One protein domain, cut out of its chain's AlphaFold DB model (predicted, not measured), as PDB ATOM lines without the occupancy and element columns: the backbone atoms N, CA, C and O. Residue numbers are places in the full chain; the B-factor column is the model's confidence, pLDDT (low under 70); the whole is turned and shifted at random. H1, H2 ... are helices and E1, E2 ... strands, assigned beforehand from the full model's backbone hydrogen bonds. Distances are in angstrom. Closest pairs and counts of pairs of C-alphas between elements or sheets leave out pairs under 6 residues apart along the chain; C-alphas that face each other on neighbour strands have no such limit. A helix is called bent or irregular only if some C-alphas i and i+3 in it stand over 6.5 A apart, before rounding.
ATOM      1  N   TYR A   7      14.435 119.685  21.318       93.00
ATOM      2  CA  TYR A   7      15.295 120.348  20.338       93.00
ATOM      3  C   TYR A   7      15.051 119.816  18.919       93.00
ATOM      4  O   TYR A   7      14.833 120.593  17.983       93.00
ATOM      5  N   ASP A   8      15.020 118.489  18.759       92.56
ATOM      6  CA  ASP A   8      14.759 117.854  17.467       92.56
ATOM      7  C   ASP A   8      13.329 118.094  17.001       92.56
ATOM      8  O   ASP A   8      13.109 118.321  15.813       92.56
ATOM      9  N   PHE A   9      12.358 118.068  17.917       94.06
ATOM     10  CA  PHE A   9      10.959 118.356  17.617       94.06
ATOM     11  C   PHE A   9      10.812 119.753  17.000       94.06
ATOM     12  O   PHE A   9      10.289 119.895  15.892       94.06
ATOM     13  N   VAL A  10      11.333 120.783  17.677       94.06
ATOM     14  CA  VAL A  10      11.276 122.177  17.212       94.06
ATOM     15  C   VAL A  10      12.074 122.348  15.920       94.06
ATOM     16  O   VAL A  10      11.594 122.975  14.974       94.06
ATOM     17  N   THR A  11      13.263 121.746  15.825       92.75
ATOM     18  CA  THR A  11      14.115 121.834  14.629       92.75
ATOM     19  C   THR A  11      13.461 121.189  13.408       92.75
ATOM     20  O   THR A  11      13.489 121.768  12.319       92.75
ATOM     21  N   LYS A  12      12.852 120.008  13.567       92.88
ATOM     22  CA  LYS A  12      12.117 119.321  12.494       92.88
ATOM     23  C   LYS A  12      10.894 120.123  12.077       92.88
ATOM     24  O   LYS A  12      10.700 120.330  10.880       92.88
ATOM     25  N   PHE A  13      10.124 120.643  13.034       93.38
ATOM     26  CA  PHE A  13       8.971 121.484  12.722       93.38
ATOM     27  C   PHE A  13       9.376 122.752  11.961       93.38
ATOM     28  O   PHE A  13       8.804 123.040  10.911       93.38
ATOM     29  N   ASN A  14      10.418 123.459  12.405       92.62
ATOM     30  CA  ASN A  14      10.911 124.671  11.739       92.62
ATOM     31  C   ASN A  14      11.379 124.429  10.291       92.62
ATOM     32  O   ASN A  14      11.379 125.361   9.490       92.62
ATOM     33  N   LYS A  15      11.753 123.191   9.942       92.56
ATOM     34  CA  LYS A  15      12.135 122.784   8.577       92.56
ATOM     35  C   LYS A  15      10.984 122.169   7.771       92.56
ATOM     36  O   LYS A  15      11.157 121.921   6.578       92.56
ATOM     37  N   SER A  16       9.836 121.915   8.397       92.56
ATOM     38  CA  SER A  16       8.697 121.230   7.781       92.56
ATOM     39  C   SER A  16       7.981 122.087   6.733       92.56
ATOM     40  O   SER A  16       7.941 123.316   6.821       92.56
ATOM     41  N   GLU A  17       7.336 121.427   5.769       91.94
ATOM     42  CA  GLU A  17       6.461 122.091   4.793       91.94
ATOM     43  C   GLU A  17       5.257 122.768   5.454       91.94
ATOM     44  O   GLU A  17       4.793 123.811   4.999       91.94
ATOM     45  N   LEU A  18       4.778 122.212   6.569       89.81
ATOM     46  CA  LEU A  18       3.677 122.781   7.337       89.81
ATOM     47  C   LEU A  18       4.040 124.166   7.886       89.81
ATOM     48  O   LEU A  18       3.304 125.127   7.661       89.81
ATOM     49  N   ARG A  19       5.223 124.304   8.507       92.25
ATOM     50  CA  ARG A  19       5.735 125.610   8.948       92.25
ATOM     51  C   ARG A  19       5.877 126.569   7.774       92.25
ATOM     52  O   ARG A  19       5.483 127.723   7.907       92.25
ATOM     53  N   LYS A  20       6.413 126.111   6.635       91.56
ATOM     54  CA  LYS A  20       6.611 126.960   5.445       91.56
ATOM     55  C   LYS A  20       5.313 127.557   4.901       91.56
ATOM     56  O   LYS A  20       5.322 128.673   4.397       91.56
ATOM     57  N   ARG A  21       4.203 126.823   5.013       90.56
ATOM     58  CA  ARG A  21       2.880 127.265   4.546       90.56
ATOM     59  C   ARG A  21       2.175 128.213   5.513       90.56
ATOM     60  O   ARG A  21       1.349 129.000   5.068       90.56
ATOM     61  N   MET A  22       2.451 128.110   6.813       89.75
ATOM     62  CA  MET A  22       1.677 128.809   7.851       89.75
ATOM     63  C   MET A  22       2.401 130.003   8.470       89.75
ATOM     64  O   MET A  22       1.776 131.008   8.792       89.75
ATOM     65  N   VAL A  23       3.711 129.883   8.681       93.75
ATOM     66  CA  VAL A  23       4.515 130.879   9.392       93.75
ATOM     67  C   VAL A  23       5.299 131.694   8.363       93.75
ATOM     68  O   VAL A  23       5.901 131.087   7.474       93.75
ATOM     69  N   PRO A  24       5.341 133.037   8.463       93.50
ATOM     70  CA  PRO A  24       6.179 133.853   7.587       93.50
ATOM     71  C   PRO A  24       7.641 133.378   7.577       93.50
ATOM     72  O   PRO A  24       8.147 132.835   8.562       93.50
ATOM     73  N   GLN A  25       8.336 133.511   6.451       90.56
ATOM     74  CA  GLN A  25       9.667 132.904   6.322       90.56
ATOM     75  C   GLN A  25      10.759 133.718   7.021       90.56
ATOM     76  O   GLN A  25      11.747 133.144   7.473       90.56
ATOM     77  N   GLU A  26      10.541 135.019   7.168       91.31
ATOM     78  CA  GLU A  26      11.428 136.002   7.783       91.31
ATOM     79  C   GLU A  26      11.490 135.926   9.316       91.31
ATOM     80  O   GLU A  26      12.379 136.523   9.928       91.31
ATOM     81  N   VAL A  27      10.566 135.198   9.953       95.50
ATOM     82  CA  VAL A  27      10.547 135.058  11.414       95.50
ATOM     83  C   VAL A  27      11.383 133.872  11.886       95.50
ATOM     84  O   VAL A  27      11.516 132.851  11.210       95.50
ATOM     85  N   VAL A  28      11.922 133.989  13.094       95.38
ATOM     86  CA  VAL A  28      12.677 132.947  13.795       95.38
ATOM     87  C   VAL A  28      11.903 132.468  15.017       95.38
ATOM     88  O   VAL A  28      11.071 133.198  15.551       95.38
ATOM     89  N   SER A  29      12.154 131.231  15.451       96.25
ATOM     90  CA  SER A  29      11.527 130.684  16.656       96.25
ATOM     91  C   SER A  29      12.109 131.315  17.919       96.25
ATOM     92  O   SER A  29      13.330 131.404  18.064       96.25
ATOM     93  N   GLY A  30      11.232 131.694  18.841       96.94
ATOM     94  CA  GLY A  30      11.562 132.053  20.212       96.94
ATOM     95  C   GLY A  30      11.524 130.863  21.164       96.94
ATOM     96  O   GLY A  30      11.520 129.703  20.745       96.94
ATOM     97  N   TRP A  31      11.495 131.166  22.460       97.56
ATOM     98  CA  TRP A  31      11.515 130.161  23.514       97.56
ATOM     99  C   TRP A  31      10.149 129.488  23.660       97.56
ATOM    100  O   TRP A  31       9.168 130.169  23.974       97.56
ATOM    101  N   PRO A  32      10.045 128.169  23.431       97.75
ATOM    102  CA  PRO A  32       8.762 127.498  23.508       97.75
ATOM    103  C   PRO A  32       8.263 127.411  24.953       97.75
ATOM    104  O   PRO A  32       9.043 127.519  25.890       97.75
ATOM    105  N   CYS A  33       6.973 127.154  25.144       97.62
ATOM    106  CA  CYS A  33       6.452 126.715  26.439       97.62
ATOM    107  C   CYS A  33       5.814 125.333  26.330       97.62
ATOM    108  O   CYS A  33       5.143 125.022  25.340       97.62
ATOM    109  N   ILE A  34       5.976 124.528  27.380       97.25
ATOM    110  CA  ILE A  34       5.281 123.249  27.523       97.25
ATOM    111  C   ILE A  34       3.997 123.477  28.310       97.25
ATOM    112  O   ILE A  34       4.008 124.049  29.398       97.25
ATOM    113  N   GLN A  35       2.878 123.008  27.767       95.44
ATOM    114  CA  GLN A  35       1.574 123.167  28.400       95.44
ATOM    115  C   GLN A  35       0.648 121.986  28.137       95.44
ATOM    116  O   GLN A  35       0.820 121.230  27.183       95.44
ATOM    117  N   LYS A  36      -0.366 121.821  28.988       93.50
ATOM    118  CA  LYS A  36      -1.447 120.861  28.754       93.50
ATOM    119  C   LYS A  36      -2.634 121.579  28.129       93.50
ATOM    120  O   LYS A  36      -3.181 122.491  28.741       93.50
ATOM    121  N   VAL A  37      -3.057 121.118  26.956       92.06
ATOM    122  CA  VAL A  37      -4.320 121.520  26.325       92.06
ATOM    123  C   VAL A  37      -5.285 120.348  26.479       92.06
ATOM    124  O   VAL A  37      -5.125 119.293  25.859       92.06
ATOM    125  N   GLY A  38      -6.242 120.484  27.401       89.25
ATOM    126  CA  GLY A  38      -7.057 119.358  27.858       89.25
ATOM    127  C   GLY A  38      -6.188 118.252  28.470       89.25
ATOM    128  O   GLY A  38      -5.489 118.472  29.458       89.25
ATOM    129  N   LYS A  39      -6.220 117.052  27.877       88.56
ATOM    130  CA  LYS A  39      -5.406 115.898  28.308       88.56
ATOM    131  C   LYS A  39      -4.075 115.766  27.558       88.56
ATOM    132  O   LYS A  39      -3.274 114.900  27.903       88.56
ATOM    133  N   THR A  40      -3.831 116.604  26.553       92.44
ATOM    134  CA  THR A  40      -2.692 116.459  25.643       92.44
ATOM    135  C   THR A  40      -1.553 117.382  26.051       92.44
ATOM    136  O   THR A  40      -1.751 118.585  26.228       92.44
ATOM    137  N   LEU A  41      -0.346 116.827  26.178       95.25
ATOM    138  CA  LEU A  41       0.865 117.615  26.377       95.25
ATOM    139  C   LEU A  41       1.289 118.237  25.043       95.25
ATOM    140  O   LEU A  41       1.478 117.537  24.045       95.25
ATOM    141  N   CYS A  42       1.404 119.556  25.040       96.75
ATOM    142  CA  CYS A  42       1.640 120.367  23.861       96.75
ATOM    143  C   CYS A  42       2.842 121.281  24.076       96.75
ATOM    144  O   CYS A  42       3.210 121.609  25.207       96.75
ATOM    145  N   ILE A  43       3.411 121.718  22.963       97.62
ATOM    146  CA  ILE A  43       4.430 122.752  22.890       97.62
ATOM    147  C   ILE A  43       3.882 123.917  22.080       97.62
ATOM    148  O   ILE A  43       3.318 123.715  21.005       97.62
ATOM    149  N   THR A  44       4.047 125.129  22.594       98.19
ATOM    150  CA  THR A  44       3.756 126.356  21.848       98.19
ATOM    151  C   THR A  44       5.064 127.025  21.500       98.19
ATOM    152  O   THR A  44       5.861 127.311  22.389       98.19
ATOM    153  N   ILE A  45       5.286 127.246  20.207       97.88
ATOM    154  CA  ILE A  45       6.504 127.841  19.665       97.88
ATOM    155  C   ILE A  45       6.146 129.251  19.189       97.88
ATOM    156  O   ILE A  45       5.397 129.378  18.216       97.88
ATOM    157  N   PRO A  46       6.622 130.308  19.866       98.25
ATOM    158  CA  PRO A  46       6.456 131.672  19.393       98.25
ATOM    159  C   PRO A  46       7.462 132.009  18.300       98.25
ATOM    160  O   PRO A  46       8.539 131.418  18.221       98.25
ATOM    161  N   TYR A  47       7.123 133.000  17.488       98.38
ATOM    162  CA  TYR A  47       7.942 133.481  16.389       98.38
ATOM    163  C   TYR A  47       7.994 135.005  16.370       98.38
ATOM    164  O   TYR A  47       7.004 135.672  16.671       98.38
ATOM    165  N   TYR A  48       9.141 135.550  15.983       97.94
ATOM    166  CA  TYR A  48       9.375 136.988  15.846       97.94
ATOM    167  C   TYR A  48      10.378 137.264  14.726       97.94
ATOM    168  O   TYR A  48      11.151 136.382  14.347       97.94
ATOM    169  N   SER A  49      10.381 138.476  14.179       97.06
ATOM    170  CA  SER A  49      11.385 138.890  13.198       97.06
ATOM    171  C   SER A  49      12.597 139.515  13.888       97.06
ATOM    172  O   SER A  49      12.510 140.127  14.955       97.06
ATOM    173  N   ARG A  50      13.763 139.366  13.263       95.50
ATOM    174  CA  ARG A  50      14.998 140.014  13.704       95.50
ATOM    175  C   ARG A  50      15.696 140.659  12.522       95.50
ATOM    176  O   ARG A  50      15.677 140.108  11.424       95.50
ATOM    177  N   LEU A  51      16.347 141.789  12.762       94.94
ATOM    178  CA  LEU A  51      17.128 142.498  11.757       94.94
ATOM    179  C   LEU A  51      18.571 142.631  12.239       94.94
ATOM    180  O   LEU A  51      18.831 143.203  13.298       94.94
ATOM    181  N   LEU A  52      19.506 142.090  11.460       90.81
ATOM    182  CA  LEU A  52      20.937 142.219  11.725       90.81
ATOM    183  C   LEU A  52      21.361 143.670  11.464       90.81
ATOM    184  O   LEU A  52      21.342 144.129  10.323       90.81
ATOM    185  N   GLY A  53      21.709 144.396  12.524       84.69
ATOM    186  CA  GLY A  53      22.338 145.712  12.436       84.69
ATOM    187  C   GLY A  53      23.864 145.615  12.460       84.69
ATOM    188  O   GLY A  53      24.428 144.539  12.648       84.69
ATOM    189  N   ARG A  54      24.544 146.760  12.290       76.19
ATOM    190  CA  ARG A  54      26.019 146.833  12.309       76.19
ATOM    191  C   ARG A  54      26.624 146.459  13.667       76.19
ATOM    192  O   ARG A  54      27.671 145.830  13.694       76.19
ATOM    193  N   GLU A  55      25.971 146.840  14.765       79.25
ATOM    194  CA  GLU A  55      26.474 146.615  16.134       79.25
ATOM    195  C   GLU A  55      25.608 145.649  16.947       79.25
ATOM    196  O   GLU A  55      26.115 144.870  17.749       79.25
ATOM    197  N   LYS A  56      24.287 145.700  16.752       87.50
ATOM    198  CA  LYS A  56      23.312 144.877  17.472       87.50
ATOM    199  C   LYS A  56      22.266 144.328  16.517       87.50
ATOM    200  O   LYS A  56      21.958 144.928  15.488       87.50
ATOM    201  N   THR A  57      21.692 143.193  16.884       93.38
ATOM    202  CA  THR A  57      20.545 142.605  16.194       93.38
ATOM    203  C   THR A  57      19.269 143.131  16.832       93.38
ATOM    204  O   THR A  57      19.005 142.862  18.002       93.38
ATOM    205  N   ALA A  58      18.475 143.877  16.072       95.75
ATOM    206  CA  ALA A  58      17.167 144.331  16.521       95.75
ATOM    207  C   ALA A  58      16.191 143.151  16.554       95.75
ATOM    208  O   ALA A  58      16.100 142.389  15.587       95.75
ATOM    209  N   LEU A  59      15.457 143.013  17.653       96.88
ATOM    210  CA  LEU A  59      14.440 141.988  17.850       96.88
ATOM    211  C   LEU A  59      13.074 142.671  17.883       96.88
ATOM    212  O   LEU A  59      12.840 143.538  18.719       96.88
ATOM    213  N   TYR A  60      12.174 142.301  16.979       97.62
ATOM    214  CA  TYR A  60      10.825 142.869  16.911       97.62
ATOM    215  C   TYR A  60       9.859 142.101  17.817       97.62
ATOM    216  O   TYR A  60      10.199 140.999  18.256       97.62
ATOM    217  N   PRO A  61       8.673 142.655  18.129       98.06
ATOM    218  CA  PRO A  61       7.663 141.956  18.914       98.06
ATOM    219  C   PRO A  61       7.358 140.540  18.405       98.06
ATOM    220  O   PRO A  61       7.441 140.256  17.205       98.06
ATOM    221  N   LEU A  62       6.973 139.653  19.326       98.00
ATOM    222  CA  LEU A  62       6.431 138.341  18.998       98.00
ATOM    223  C   LEU A  62       5.237 138.535  18.062       98.00
ATOM    224  O   LEU A  62       4.316 139.297  18.356       98.00
ATOM    225  N   PHE A  63       5.267 137.846  16.925       97.56
ATOM    226  CA  PHE A  63       4.335 138.040  15.817       97.56
ATOM    227  C   PHE A  63       3.257 136.956  15.760       97.56
ATOM    228  O   PHE A  63       2.078 137.252  15.565       97.56
ATOM    229  N   CYS A  64       3.645 135.698  15.950       97.75
ATOM    230  CA  CYS A  64       2.709 134.582  15.983       97.75
ATOM    231  C   CYS A  64       3.226 133.434  16.855       97.75
ATOM    232  O   CYS A  64       4.379 133.433  17.289       97.75
ATOM    233  N   SER A  65       2.383 132.435  17.094       97.94
ATOM    234  CA  SER A  65       2.802 131.149  17.652       97.94
ATOM    235  C   SER A  65       2.047 129.985  17.048       97.94
ATOM    236  O   SER A  65       0.882 130.121  16.678       97.94
ATOM    237  N   VAL A  66       2.691 128.821  17.047       97.38
ATOM    238  CA  VAL A  66       2.068 127.543  16.693       97.38
ATOM    239  C   VAL A  66       2.047 126.646  17.925       97.38
ATOM    240  O   VAL A  66       3.077 126.484  18.578       97.38
ATOM    241  N   THR A  67       0.901 126.036  18.219       97.31
ATOM    242  CA  THR A  67       0.768 125.012  19.261       97.31
ATOM    243  C   THR A  67       0.621 123.632  18.635       97.31
ATOM    244  O   THR A  67      -0.278 123.393  17.825       97.31
ATOM    245  N   LEU A  68       1.494 122.711  19.041       96.38
ATOM    246  CA  LEU A  68       1.597 121.350  18.519       96.38
ATOM    247  C   LEU A  68       1.507 120.340  19.669       96.38
ATOM    248  O   LEU A  68       2.085 120.575  20.733       96.38
ATOM    249  N   PRO A  69       0.837 119.193  19.493       95.38
ATOM    250  CA  PRO A  69       0.902 118.111  20.455       95.38
ATOM    251  C   PRO A  69       2.258 117.409  20.329       95.38
ATOM    252  O   PRO A  69       2.667 117.026  19.233       95.38
ATOM    253  N   LEU A  70       2.941 117.168  21.453       91.75
ATOM    254  CA  LEU A  70       4.273 116.540  21.442       91.75
ATOM    255  C   LEU A  70       4.273 115.126  20.835       91.75
ATOM    256  O   LEU A  70       5.293 114.669  20.331       91.75
ATOM    257  N   GLY A  71       3.128 114.437  20.863       85.44
ATOM    258  CA  GLY A  71       2.962 113.111  20.264       85.44
ATOM    259  C   GLY A  71       2.588 113.103  18.776       85.44
ATOM    260  O   GLY A  71       2.525 112.022  18.200       85.44
ATOM    261  N   ASN A  72       2.293 114.255  18.160       83.94
ATOM    262  CA  ASN A  72       1.901 114.333  16.748       83.94
ATOM    263  C   ASN A  72       2.232 115.720  16.142       83.94
ATOM    264  O   ASN A  72       1.352 116.579  16.064       83.94
ATOM    265  N   PRO A  73       3.486 115.955  15.708       76.19
ATOM    266  CA  PRO A  73       3.926 117.251  15.179       76.19
ATOM    267  C   PRO A  73       3.252 117.666  13.863       76.19
ATOM    268  O   PRO A  73       3.313 118.841  13.508       76.19
ATOM    269  N   ASP A  74       2.602 116.744  13.149       81.19
ATOM    270  CA  ASP A  74       1.939 117.035  11.871       81.19
ATOM    271  C   ASP A  74       0.549 117.660  12.055       81.19
ATOM    272  O   ASP A  74      -0.091 118.093  11.094       81.19
ATOM    273  N   ARG A  75       0.064 117.731  13.302       87.88
ATOM    274  CA  ARG A  75      -1.220 118.337  13.645       87.88
ATOM    275  C   ARG A  75      -1.014 119.653  14.382       87.88
ATOM    276  O   ARG A  75      -0.638 119.663  15.551       87.88
ATOM    277  N   VAL A  76      -1.387 120.758  13.744       93.31
ATOM    278  CA  VAL A  76      -1.530 122.042  14.441       93.31
ATOM    279  C   VAL A  76      -2.802 122.031  15.281       93.31
ATOM    280  O   VAL A  76      -3.882 121.724  14.778       93.31
ATOM    281  N   LEU A  77      -2.665 122.337  16.570       94.44
ATOM    282  CA  LEU A  77      -3.802 122.533  17.471       94.44
ATOM    283  C   LEU A  77      -4.251 123.988  17.511       94.44
ATOM    284  O   LEU A  77      -5.447 124.236  17.604       94.44
ATOM    285  N   ASP A  78      -3.303 124.918  17.444       95.31
ATOM    286  CA  ASP A  78      -3.584 126.348  17.410       95.31
ATOM    287  C   ASP A  78      -2.522 127.092  16.594       95.31
ATOM    288  O   ASP A  78      -1.337 126.741  16.631       95.31
ATOM    289  N   PHE A  79      -2.955 128.123  15.873       96.31
ATOM    290  CA  PHE A  79      -2.081 129.094  15.234       96.31
ATOM    291  C   PHE A  79      -2.627 130.494  15.485       96.31
ATOM    292  O   PHE A  79      -3.661 130.879  14.939       96.31
ATOM    293  N   THR A  80      -1.903 131.259  16.295       96.62
ATOM    294  CA  THR A  80      -2.314 132.599  16.705       96.62
ATOM    295  C   THR A  80      -1.402 133.634  16.064       96.62
ATOM    296  O   THR A  80      -0.185 133.577  16.233       96.62
ATOM    297  N   ILE A  81      -1.991 134.602  15.357       97.00
ATOM    298  CA  ILE A  81      -1.309 135.807  14.863       97.00
ATOM    299  C   ILE A  81      -1.639 136.948  15.824       97.00
ATOM    300  O   ILE A  81      -2.797 137.364  15.924       97.00
ATOM    301  N   TYR A  82      -0.627 137.433  16.540       97.38
ATOM    302  CA  TYR A  82      -0.795 138.360  17.655       97.38
ATOM    303  C   TYR A  82      -1.305 139.749  17.262       97.38
ATOM    304  O   TYR A  82      -2.227 140.202  17.932       97.38
ATOM    305  N   PRO A  83      -0.853 140.395  16.166       95.88
ATOM    306  CA  PRO A  83      -1.385 141.702  15.758       95.88
ATOM    307  C   PRO A  83      -2.916 141.781  15.620       95.88
ATOM    308  O   PRO A  83      -3.494 142.863  15.714       95.88
ATOM    309  N   TYR A  84      -3.589 140.649  15.393       95.00
ATOM    310  CA  TYR A  84      -5.048 140.587  15.259       95.00
ATOM    311  C   TYR A  84      -5.785 140.322  16.579       95.00
ATOM    312  O   TYR A  84      -7.010 140.449  16.631       95.00
ATOM    313  N   GLN A  85      -5.062 140.006  17.654       96.44
ATOM    314  CA  GLN A  85      -5.621 139.766  18.981       96.44
ATOM    315  C   GLN A  85      -5.762 141.076  19.756       96.44
ATOM    316  O   GLN A  85      -4.915 141.967  19.676       96.44
ATOM    317  N   LYS A  86      -6.842 141.212  20.531       94.75
ATOM    318  CA  LYS A  86      -7.145 142.449  21.268       94.75
ATOM    319  C   LYS A  86      -6.057 142.774  22.296       94.75
ATOM    320  O   LYS A  86      -5.708 143.938  22.463       94.75
ATOM    321  N   GLU A  87      -5.506 141.748  22.931       93.50
ATOM    322  CA  GLU A  87      -4.523 141.812  24.016       93.50
ATOM    323  C   GLU A  87      -3.114 142.197  23.538       93.50
ATOM    324  O   GLU A  87      -2.193 142.249  24.346       93.50
ATOM    325  N   TRP A  88      -2.933 142.428  22.234       96.81
ATOM    326  CA  TRP A  88      -1.642 142.689  21.591       96.81
ATOM    327  C   TRP A  88      -1.628 143.989  20.774       96.81
ATOM    328  O   TRP A  88      -0.604 144.349  20.197       96.81
ATOM    329  N   ARG A  89      -2.756 144.714  20.724       91.88
ATOM    330  CA  ARG A  89      -2.911 145.941  19.919       91.88
ATOM    331  C   ARG A  89      -2.101 147.131  20.428       91.88
ATOM    332  O   ARG A  89      -1.948 148.105  19.702       91.88
ATOM    333  N   ASP A  90      -1.638 147.077  21.670       94.69
ATOM    334  CA  ASP A  90      -0.790 148.098  22.287       94.69
ATOM    335  C   ASP A  90       0.678 148.020  21.834       94.69
ATOM    336  O   ASP A  90       1.443 148.945  22.104       94.69
ATOM    337  N   LEU A  91       1.084 146.947  21.148       95.94
ATOM    338  CA  LEU A  91       2.447 146.794  20.653       95.94
ATOM    339  C   LEU A  91       2.640 147.483  19.298       95.94
ATOM    340  O   LEU A  91       1.845 147.324  18.371       95.94
ATOM    341  N   ASP A  92       3.761 148.189  19.156       95.69
ATOM    342  CA  ASP A  92       4.203 148.756  17.883       95.69
ATOM    343  C   ASP A  92       5.116 147.760  17.151       95.69
ATOM    344  O   ASP A  92       6.312 147.656  17.426       95.69
ATOM    345  N   TYR A  93       4.547 147.030  16.192       95.06
ATOM    346  CA  TYR A  93       5.258 146.038  15.378       95.06
ATOM    347  C   TYR A  93       6.265 146.641  14.385       95.06
ATOM    348  O   TYR A  93       7.015 145.896  13.757       95.06
ATOM    349  N   THR A  94       6.312 147.972  14.244       94.31
ATOM    350  CA  THR A  94       7.295 148.664  13.392       94.31
ATOM    351  C   THR A  94       8.582 149.016  14.131       94.31
ATOM    352  O   THR A  94       9.566 149.405  13.500       94.31
ATOM    353  N   LYS A  95       8.606 148.859  15.462       95.44
ATOM    354  CA  LYS A  95       9.761 149.165  16.307       95.44
ATOM    355  C   LYS A  95      10.350 147.903  16.937       95.44
ATOM    356  O   LYS A  95       9.611 146.969  17.247       95.44
ATOM    357  N   PRO A  96      11.670 147.867  17.179       96.06
ATOM    358  CA  PRO A  96      12.281 146.801  17.962       96.06
ATOM    359  C   PRO A  96      11.718 146.765  19.388       96.06
ATOM    360  O   PRO A  96      11.606 147.795  20.049       96.06
ATOM    361  N   ALA A  97      11.403 145.562  19.863       95.62
ATOM    362  CA  ALA A  97      11.062 145.284  21.254       95.62
ATOM    363  C   ALA A  97      12.312 145.155  22.139       95.62
ATOM    364  O   ALA A  97      12.243 145.409  23.335       95.62
ATOM    365  N   GLY A  98      13.449 144.770  21.555       93.94
ATOM    366  CA  GLY A  98      14.720 144.606  22.253       93.94
ATOM    367  C   GLY A  98      15.888 144.489  21.278       93.94
ATOM    368  O   GLY A  98      15.711 144.548  20.056       93.94
ATOM    369  N   TYR A  99      17.091 144.319  21.819       93.81
ATOM    370  CA  TYR A  99      18.306 144.203  21.016       93.81
ATOM    371  C   TYR A  99      19.198 143.100  21.555       93.81
ATOM    372  O   TYR A  99      19.740 143.201  22.653       93.81
ATOM    373  N   PHE A 100      19.460 142.112  20.707       91.75
ATOM    374  CA  PHE A 100      20.514 141.156  20.969       91.75
ATOM    375  C   PHE A 100      21.867 141.799  20.619       91.75
ATOM    376  O   PHE A 100      22.059 142.333  19.527       91.75
ATOM    377  N   LYS A 101      22.855 141.779  21.502       90.56
ATOM    378  CA  LYS A 101      22.941 140.989  22.729       90.56
ATOM    379  C   LYS A 101      22.665 141.833  23.980       90.56
ATOM    380  O   LYS A 101      23.232 142.921  24.106       90.56
ATOM    381  N   HIS A 102      21.827 141.334  24.890       91.50
ATOM    382  CA  HIS A 102      21.531 141.988  26.168       91.50
ATOM    383  C   HIS A 102      22.610 141.716  27.227       91.50
ATOM    384  O   HIS A 102      23.490 140.870  27.054       91.50
ATOM    385  N   GLU A 103      22.547 142.461  28.332       91.00
ATOM    386  CA  GLU A 103      23.598 142.518  29.355       91.00
ATOM    387  C   GLU A 103      23.902 141.164  30.011       91.00
ATOM    388  O   GLU A 103      25.068 140.807  30.147       91.00
ATOM    389  N   ALA A 104      22.881 140.363  30.332       92.44
ATOM    390  CA  ALA A 104      23.056 139.056  30.979       92.44
ATOM    391  C   ALA A 104      23.810 138.029  30.117       92.44
ATOM    392  O   ALA A 104      24.249 136.984  30.608       92.44
ATOM    393  N   LEU A 105      23.954 138.308  28.821       92.81
ATOM    394  CA  LEU A 105      24.772 137.497  27.946       92.81
ATOM    395  C   LEU A 105      26.158 138.090  27.734       92.81
ATOM    396  O   LEU A 105      26.946 137.380  27.135       92.81
ATOM    397  N   PRO A 154      14.892 140.687  27.714       95.06
ATOM    398  CA  PRO A 154      14.023 141.515  28.551       95.06
ATOM    399  C   PRO A 154      12.916 142.222  27.764       95.06
ATOM    400  O   PRO A 154      11.764 142.251  28.200       95.06
ATOM    401  N   GLY A 155      13.232 142.704  26.557       94.44
ATOM    402  CA  GLY A 155      12.271 143.353  25.661       94.44
ATOM    403  C   GLY A 155      11.104 142.466  25.206       94.44
ATOM    404  O   GLY A 155      10.031 142.959  24.845       94.44
ATOM    405  N   HIS A 156      11.272 141.142  25.245       96.00
ATOM    406  CA  HIS A 156      10.220 140.185  24.893       96.00
ATOM    407  C   HIS A 156       9.483 139.613  26.098       96.00
ATOM    408  O   HIS A 156       8.404 139.050  25.918       96.00
ATOM    409  N   TYR A 157      10.020 139.726  27.311       97.19
ATOM    410  CA  TYR A 157       9.501 138.985  28.461       97.19
ATOM    411  C   TYR A 157       8.016 139.260  28.740       97.19
ATOM    412  O   TYR A 157       7.220 138.328  28.877       97.19
ATOM    413  N   SER A 158       7.605 140.529  28.710       96.38
ATOM    414  CA  SER A 158       6.200 140.917  28.893       96.38
ATOM    415  C   SER A 158       5.265 140.305  27.842       96.38
ATOM    416  O   SER A 158       4.103 140.032  28.137       96.38
ATOM    417  N   GLN A 159       5.769 140.042  26.637       97.56
ATOM    418  CA  GLN A 159       5.027 139.410  25.548       97.56
ATOM    419  C   GLN A 159       4.934 137.897  25.758       97.56
ATOM    420  O   GLN A 159       3.855 137.332  25.611       97.56
ATOM    421  N   TYR A 160       6.013 137.242  26.197       98.06
ATOM    422  CA  TYR A 160       5.973 135.828  26.587       98.06
ATOM    423  C   TYR A 160       4.948 135.572  27.704       98.06
ATOM    424  O   TYR A 160       4.181 134.609  27.633       98.06
ATOM    425  N   LEU A 161       4.833 136.476  28.683       97.56
ATOM    426  CA  LEU A 161       3.799 136.390  29.722       97.56
ATOM    427  C   LEU A 161       2.365 136.421  29.160       97.56
ATOM    428  O   LEU A 161       1.481 135.797  29.750       97.56
ATOM    429  N   ARG A 162       2.121 137.092  28.023       97.19
ATOM    430  CA  ARG A 162       0.810 137.091  27.342       97.19
ATOM    431  C   ARG A 162       0.505 135.755  26.660       97.19
ATOM    432  O   ARG A 162      -0.663 135.409  26.526       97.19
ATOM    433  N   ILE A 163       1.530 134.997  26.268       96.94
ATOM    434  CA  ILE A 163       1.382 133.667  25.651       96.94
ATOM    435  C   ILE A 163       1.008 132.633  26.709       96.94
ATOM    436  O   ILE A 163       0.028 131.906  26.570       96.94
ATOM    437  N   ASN A 164       1.808 132.546  27.774       97.50
ATOM    438  CA  ASN A 164       1.551 131.613  28.864       97.50
ATOM    439  C   ASN A 164       2.141 132.129  30.176       97.50
ATOM    440  O   ASN A 164       3.241 131.747  30.584       97.50
ATOM    441  N   LYS A 165       1.380 132.979  30.871       97.00
ATOM    442  CA  LYS A 165       1.805 133.577  32.142       97.00
ATOM    443  C   LYS A 165       2.301 132.538  33.146       97.00
ATOM    444  O   LYS A 165       3.308 132.770  33.796       97.00
ATOM    445  N   LYS A 166       1.619 131.394  33.264       96.75
ATOM    446  CA  LYS A 166       1.969 130.358  34.244       96.75
ATOM    447  C   LYS A 166       3.350 129.762  33.976       96.75
ATOM    448  O   LYS A 166       4.106 129.579  34.918       96.75
ATOM    449  N   PHE A 167       3.662 129.448  32.721       97.75
ATOM    450  CA  PHE A 167       4.948 128.859  32.362       97.75
ATOM    451  C   PHE A 167       6.077 129.887  32.474       97.75
ATOM    452  O   PHE A 167       7.052 129.667  33.186       97.75
TER     453      PHE A 167
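What this domain is: This is residues 7 to 105 and 154 to 167 of the 174 residues of an uncharacterized protein of Solibaculum mannosilyticum (UniProt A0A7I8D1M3). A long hairpin of two strands, E3 and E4, makes the core of a strongly twisted sheet; short strands E1 and E2 pair along one side of it, E5 and E6 along the other. H3 packs on one face and H1 on the opposite face, with H2 next after H1 and off the sheet. You see 113 printed residues with three named helices and six named strands, in the order H1 H2 E1 E2 E3 E4 E5 E6 H3. The neighbour pairs of this branched sheet are antiparallel, and the class is mixed, helices and strands. The whole is compact, with a radius of gyration of the C-alphas of 14.4 A and spans of 42 by 29 by 28 A.

How they stand to each other: Start with H1, residues 7 to 15, on the sheet at a height of 7.6 A; it lies over none of the strands, only just, as 2 of its C-alphas fall on E3, residues 40 to 52. Next, H2, residues 17 to 22, is close to H1 but not clearly touching; their closest C-alphas, of Phe 13 and Arg 19, are 6.5 A apart. E1, residues 27 to 29, and E2, residues 33 to 37, lie on one side of E3: look at N 28 and O 48, 2.8 A, and N 35 and O 42, 2.9 A. E4, residues 57 to 69, lies on the other side, with N 45 and O 66 at 2.8 A; E2, E3, E4 and E5, residues 78 to 81, form a meander, each strand the antiparallel neighbour of the one before. E4 bends by 70 degrees at residue 61; it pairs with E5 at N 65 and O 80, 2.9 A, and with E6, residues 98 to 100, at N 57 and O 100, 2.8 A. H3, residues 154 to 167, is on the opposite face from H1, at a height of 7.8 A; its closest C-alphas to E4 are those of Pro 61 and His 156, 6.7 A. In H1 and H2 every O i to N i+4 pair is within hydrogen-bond range; in H3, 5 of 10.

Where its parts are: Find C-alpha 7 at (15.295, 120.348, 20.338); H1 runs 12.4 A from there. E3 begins at C-alpha 40, (-2.692, 116.459, 25.643), and spans 37.6 A; E4 spans 31.7 A. H3 spans 16.0 A to C-alpha 167 at (4.948, 128.859, 32.362); it is irregular, with C-alphas 163 and 166 9.2 A apart.

The domain as a whole: The C-alphas farthest apart, of Lys 39 and Arg 54, are 46.9 A apart. Residues 106 to 153 are not printed; across this cut C-alphas 105 and 154 are 11.5 A apart. The link from E5 to E6, residues 82 to 97, is long. No printed residue has a pLDDT under 70.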